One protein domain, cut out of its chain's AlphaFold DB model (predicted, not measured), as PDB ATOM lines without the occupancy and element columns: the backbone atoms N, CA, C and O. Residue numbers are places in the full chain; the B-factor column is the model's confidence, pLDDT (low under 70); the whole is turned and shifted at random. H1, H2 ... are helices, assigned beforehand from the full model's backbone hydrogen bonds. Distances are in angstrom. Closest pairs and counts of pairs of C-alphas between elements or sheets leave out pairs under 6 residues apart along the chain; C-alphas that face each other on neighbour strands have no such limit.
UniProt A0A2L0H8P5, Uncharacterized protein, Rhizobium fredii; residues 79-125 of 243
ATOM      1  N   GLN A  79     207.788 136.599 185.031       89.38
ATOM      2  CA  GLN A  79     208.282 137.955 184.760       89.38
ATOM      3  C   GLN A  79     207.154 138.929 184.398       89.38
ATOM      4  O   GLN A  79     207.214 140.109 184.739       89.38
ATOM      5  N   LYS A  80     206.120 138.465 183.683       91.12
ATOM      6  CA  LYS A  80     204.929 139.280 183.412       91.12
ATOM      7  C   LYS A  80     204.108 139.513 184.675       91.12
ATOM      8  O   LYS A  80     203.657 140.634 184.879       91.12
ATOM      9  N   ALA A  81     203.918 138.490 185.501       87.56
ATOM     10  CA  ALA A  81     203.187 138.608 186.758       87.56
ATOM     11  C   ALA A  81     203.885 139.576 187.724       87.56
ATOM     12  O   ALA A  81     203.228 140.434 188.302       87.56
ATOM     13  N   GLU A  82     205.212 139.498 187.831       86.75
ATOM     14  CA  GLU A  82     206.022 140.410 188.639       86.75
ATOM     15  C   GLU A  82     205.893 141.854 188.140       86.75
ATOM     16  O   GLU A  82     205.575 142.745 188.924       86.75
ATOM     17  N   LYS A  83     206.016 142.085 186.824       91.88
ATOM     18  CA  LYS A  83     205.792 143.414 186.228       91.88
ATOM     19  C   LYS A  83     204.402 143.958 186.542       91.88
ATOM     20  O   LYS A  83     204.293 145.074 187.041       91.88
ATOM     21  N   LEU A  84     203.354 143.164 186.330       91.06
ATOM     22  CA  LEU A  84     201.979 143.574 186.629       91.06
ATOM     23  C   LEU A  84     201.768 143.865 188.120       91.06
ATOM     24  O   LEU A  84     201.070 144.817 188.457       91.06
ATOM     25  N   SER A  85     202.386 143.086 189.011       88.06
ATOM     26  CA  SER A  85     202.354 143.351 190.453       88.06
ATOM     27  C   SER A  85     203.007 144.692 190.774       88.06
ATOM     28  O   SER A  85     202.405 145.517 191.451       88.06
ATOM     29  N   THR A  86     204.202 144.951 190.232       90.81
ATOM     30  CA  THR A  86     204.901 146.226 190.454       90.81
ATOM     31  C   THR A  86     204.143 147.419 189.872       90.81
ATOM     32  O   THR A  86     204.093 148.482 190.490       90.81
ATOM     33  N   GLU A  87     203.498 147.249 188.715       92.12
ATOM     34  CA  GLU A  87     202.641 148.270 188.117       92.12
ATOM     35  C   GLU A  87     201.425 148.552 189.008       92.12
ATOM     36  O   GLU A  87     201.134 149.714 189.286       92.12
ATOM     37  N   LEU A  88     200.756 147.518 189.530       90.25
ATOM     38  CA  LEU A  88     199.646 147.684 190.470       90.25
ATOM     39  C   LEU A  88     200.073 148.395 191.754       90.25
ATOM     40  O   LEU A  88     199.400 149.339 192.165       90.25
ATOM     41  N   ASP A  89     201.190 148.000 192.358       89.94
ATOM     42  CA  ASP A  89     201.705 148.646 193.568       89.94
ATOM     43  C   ASP A  89     202.025 150.123 193.313       89.94
ATOM     44  O   ASP A  89     201.671 150.991 194.115       89.94
ATOM     45  N   SER A  90     202.606 150.435 192.149       90.81
ATOM     46  CA  SER A  90     202.867 151.816 191.738       90.81
ATOM     47  C   SER A  90     201.576 152.628 191.558       90.81
ATOM     48  O   SER A  90     201.511 153.788 191.971       90.81
ATOM     49  N   LEU A  91     200.518 152.012 191.015       92.50
ATOM     50  CA  LEU A  91     199.202 152.631 190.851       92.50
ATOM     51  C   LEU A  91     198.500 152.848 192.193       92.50
ATOM     52  O   LEU A  91     197.856 153.875 192.393       92.50
ATOM     53  N   TYR A  92     198.608 151.908 193.132       90.06
ATOM     54  CA  TYR A  92     198.051 152.091 194.471       90.06
ATOM     55  C   TYR A  92     198.783 153.190 195.242       90.06
ATOM     56  O   TYR A  92     198.129 154.010 195.892       90.06
ATOM     57  N   ALA A  93     200.113 153.250 195.134       88.50
ATOM     58  CA  ALA A  93     200.913 154.306 195.742       88.50
ATOM     59  C   ALA A  93     200.539 155.688 195.182       88.50
ATOM     60  O   ALA A  93     200.232 156.595 195.960       88.50
ATOM     61  N   SER A  94     200.456 155.830 193.854       90.88
ATOM     62  CA  SER A  94     200.072 157.098 193.220       90.88
ATOM     63  C   SER A  94     198.647 157.516 193.585       90.88
ATOM     64  O   SER A  94     198.417 158.656 193.984       90.88
ATOM     65  N   ARG A  95     197.685 156.584 193.576       88.88
ATOM     66  CA  ARG A  95     196.302 156.849 194.013       88.88
ATOM     67  C   ARG A  95     196.212 157.263 195.477       88.88
ATOM     68  O   ARG A  95     195.353 158.073 195.830       88.88
ATOM     69  N   SER A  96     197.047 156.696 196.341       89.19
ATOM     70  CA  SER A  96     197.101 157.080 197.751       89.19
ATOM     71  C   SER A  96     197.606 158.515 197.915       89.19
ATOM     72  O   SER A  96     197.033 159.286 198.687       89.19
ATOM     73  N   GLU A  97     198.637 158.898 197.162       90.44
ATOM     74  CA  GLU A  97     199.180 160.257 197.162       90.44
ATOM     75  C   GLU A  97     198.191 161.280 196.576       90.44
ATOM     76  O   GLU A  97     197.968 162.335 197.176       90.44
ATOM     77  N   GLU A  98     197.511 160.940 195.476       89.56
ATOM     78  CA  GLU A  98     196.425 161.748 194.899       89.56
ATOM     79  C   GLU A  98     195.312 161.995 195.925       89.56
ATOM     80  O   GLU A  98     194.888 163.133 196.129       89.56
ATOM     81  N   ARG A  99     194.860 160.944 196.626       90.69
ATOM     82  CA  ARG A  99     193.823 161.060 197.664       90.69
ATOM     83  C   ARG A  99     194.275 161.930 198.830       90.69
ATOM     84  O   ARG A  99     193.481 162.729 199.325       90.69
ATOM     85  N   ALA A 100     195.522 161.789 199.270       89.75
ATOM     86  CA  ALA A 100     196.072 162.610 200.343       89.75
ATOM     87  C   ALA A 100     196.152 164.089 199.936       89.75
ATOM     88  O   ALA A 100     195.813 164.969 200.728       89.75
ATOM     89  N   THR A 101     196.554 164.364 198.695       92.94
ATOM     90  CA  THR A 101     196.643 165.724 198.150       92.94
ATOM     91  C   THR A 101     195.258 166.346 198.012       92.94
ATOM     92  O   THR A 101     195.019 167.425 198.551       92.94
ATOM     93  N   TYR A 102     194.309 165.619 197.418       92.25
ATOM     94  CA  TYR A 102     192.920 166.056 197.295       92.25
ATOM     95  C   TYR A 102     192.268 166.312 198.662       92.25
ATOM     96  O   TYR A 102     191.595 167.321 198.852       92.25
ATOM     97  N   ALA A 103     192.510 165.450 199.655       91.25
ATOM     98  CA  ALA A 103     192.002 165.656 201.010       91.25
ATOM     99  C   ALA A 103     192.539 166.953 201.640       91.25
ATOM    100  O   ALA A 103     191.770 167.696 202.250       91.25
ATOM    101  N   ARG A 104     193.833 167.258 201.459       92.56
ATOM    102  CA  ARG A 104     194.438 168.519 201.925       92.56
ATOM    103  C   ARG A 104     193.851 169.730 201.202       92.56
ATOM    104  O   ARG A 104     193.572 170.741 201.842       92.56
ATOM    105  N   GLU A 105     193.637 169.634 199.893       92.06
ATOM    106  CA  GLU A 105     193.010 170.699 199.104       92.06
ATOM    107  C   GLU A 105     191.563 170.950 199.536       92.06
ATOM    108  O   GLU A 105     191.191 172.099 199.771       92.06
ATOM    109  N   CYS A 106     190.765 169.897 199.728       90.31
ATOM    110  CA  CYS A 106     189.408 170.015 200.254       90.31
ATOM    111  C   CYS A 106     189.392 170.629 201.655       90.31
ATOM    112  O   CYS A 106     188.606 171.539 201.906       90.31
ATOM    113  N   GLN A 107     190.269 170.182 202.561       88.19
ATOM    114  CA  GLN A 107     190.390 170.774 203.898       88.19
ATOM    115  C   GLN A 107     190.703 172.267 203.817       88.19
ATOM    116  O   GLN A 107     190.035 173.067 204.471       88.19
ATOM    117  N   ARG A 108     191.664 172.654 202.973       90.25
ATOM    118  CA  ARG A 108     192.014 174.057 202.751       90.25
ATOM    119  C   ARG A 108     190.831 174.860 202.210       90.25
ATOM    120  O   ARG A 108     190.532 175.916 202.748       90.25
ATOM    121  N   GLN A 109     190.123 174.349 201.203       90.88
ATOM    122  CA  GLN A 109     188.946 175.020 200.641       90.88
ATOM    123  C   GLN A 109     187.827 175.191 201.675       90.88
ATOM    124  O   GLN A 109     187.188 176.244 201.719       90.88
ATOM    125  N   ILE A 110     187.592 174.183 202.519       87.81
ATOM    126  CA  ILE A 110     186.613 174.259 203.608       87.81
ATOM    127  C   ILE A 110     187.026 175.348 204.601       87.81
ATOM    128  O   ILE A 110     186.220 176.227 204.893       87.81
ATOM    129  N   ILE A 111     188.279 175.331 205.061       85.56
ATOM    130  CA  ILE A 111     188.841 176.333 205.977       85.56
ATOM    131  C   ILE A 111     188.709 177.746 205.393       85.56
ATOM    132  O   ILE A 111     188.154 178.628 206.044       85.56
ATOM    133  N   ASP A 112     189.122 177.947 204.141       87.44
ATOM    134  CA  ASP A 112     189.027 179.238 203.450       87.44
ATOM    135  C   ASP A 112     187.568 179.716 203.344       87.44
ATOM    136  O   ASP A 112     187.273 180.903 203.499       87.44
ATOM    137  N   THR A 113     186.626 178.796 203.107       88.50
ATOM    138  CA  THR A 113     185.191 179.112 203.033       88.50
ATOM    139  C   THR A 113     184.620 179.487 204.401       88.50
ATOM    140  O   THR A 113     183.811 180.413 204.486       88.50
ATOM    141  N   LEU A 114     185.033 178.799 205.471       81.88
ATOM    142  CA  LEU A 114     184.620 179.098 206.845       81.88
ATOM    143  C   LEU A 114     185.147 180.467 207.294       81.88
ATOM    144  O   LEU A 114     184.358 181.292 207.759       81.88
ATOM    145  N   TYR A 115     186.426 180.764 207.036       81.25
ATOM    146  CA  TYR A 115     187.010 182.078 207.316       81.25
ATOM    147  C   TYR A 115     186.309 183.205 206.550       81.25
ATOM    148  O   TYR A 115     185.979 184.234 207.134       81.25
ATOM    149  N   ARG A 116     186.005 183.017 205.256       85.50
ATOM    150  CA  ARG A 116     185.259 184.016 204.459       85.50
ATOM    151  C   ARG A 116     183.855 184.291 204.990       85.50
ATOM    152  O   ARG A 116     183.325 185.372 204.756       85.50
ATOM    153  N   ARG A 117     183.241 183.327 205.678       84.62
ATOM    154  CA  ARG A 117     181.937 183.490 206.337       84.62
ATOM    155  C   ARG A 117     182.040 184.132 207.724       84.62
ATOM    156  O   ARG A 117     181.013 184.289 208.373       84.62
ATOM    157  N   GLY A 118     183.242 184.515 208.164       78.38
ATOM    158  CA  GLY A 118     183.474 185.124 209.473       78.38
ATOM    159  C   GLY A 118     183.375 184.133 210.632       78.38
ATOM    160  O   GLY A 118     183.173 184.554 211.765       78.38
ATOM    161  N   ILE A 119     183.479 182.827 210.359       74.12
ATOM    162  CA  ILE A 119     183.526 181.798 211.399       74.12
ATOM    163  C   ILE A 119     184.971 181.727 211.892       74.12
ATOM    164  O   ILE A 119     185.854 181.289 211.153       74.12
ATOM    165  N   ASP A 120     185.209 182.173 213.124       68.19
ATOM    166  CA  ASP A 120     186.514 182.041 213.757       68.19
ATOM    167  C   ASP A 120     186.744 180.572 214.141       68.19
ATOM    168  O   ASP A 120     186.019 179.990 214.951       68.19
ATOM    169  N   LEU A 121     187.749 179.946 213.525       63.88
ATOM    170  CA  LEU A 121     188.122 178.567 213.840       63.88
ATOM    171  C   LEU A 121     188.667 178.437 215.266       63.88
ATOM    172  O   LEU A 121     188.623 177.340 215.810       63.88
ATOM    173  N   SER A 122     189.127 179.533 215.877       61.28
ATOM    174  CA  SER A 122     189.614 179.583 217.261       61.28
ATOM    175  C   SER A 122     188.491 179.328 218.275       61.28
ATOM    176  O   SER A 122     188.711 178.639 219.266       61.28
ATOM    177  N   ASP A 123     187.272 179.795 217.982       58.28
ATOM    178  CA  ASP A 123     186.071 179.529 218.790       58.28
ATOM    179  C   ASP A 123     185.546 178.092 218.598       58.28
ATOM    180  O   ASP A 123     184.903 177.530 219.484       58.28
ATOM    181  N   LEU A 124     185.840 177.466 217.452       54.97
ATOM    182  CA  LEU A 124     185.476 176.076 217.130       54.97
ATOM    183  C   LEU A 124     186.512 175.047 217.615       54.97
ATOM    184  O   LEU A 124     186.153 173.906 217.900       54.97
ATOM    185  N   LEU A 125     187.782 175.448 217.706       58.56
ATOM    186  CA  LEU A 125     188.916 174.673 218.227       58.56
ATOM    187  C   LEU A 125     189.248 175.031 219.684       58.56
ATOM    188  O   LEU A 125     190.338 174.694 220.140       58.56
TER     189      LEU A 125
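Overview. This is residues 79 to 125 of the 243 residues of an uncharacterized protein of Rhizobium fredii (UniProt A0A2L0H8P5). One long single helix, H1, makes nearly the whole length, and past its last residue, Arg 116, the backbone turns off into a short hook that holds the four-residue helix H2. Most of H1 stands free, with nothing beside residues 79 to 110. The printed part has 47 residues with two named helices, H1 then H2, and no named strand; the class is all helix. It is extended, a rod of 59 by 17 by 6 A, with a radius of gyration of the C-alphas of 18.8 A.

Arrangement. Start at H1, residues 79 to 116, where every O i to N i+4 pair is within hydrogen-bond range. A tight link of 4 residues leads to H2, residues 121 to 124, which is too short for such a pair; its one O i to N i+3 pair is within range. Look at Tyr 115 and Leu 121: their C-alphas, the closest of the two helices, are 7.5 A apart, and H1 and H2 are close but not clearly touching.

Along the chain. Find C-alpha 79 at (208.282, 137.955, 184.760); from there H1 runs 55.1 A to C-alpha 116 at (185.259, 184.016, 204.459). H2 ends at C-alpha 124, at (185.476, 176.076, 217.130).

Size, cuts and confidence. The C-alphas of Gln 79 and Gly 118, the two farthest apart, are 58.7 A from each other. The printed part has no cut. In the B-factor column, residues 120 to 125 are under 70; the mean pLDDT of the printed part is 85.1.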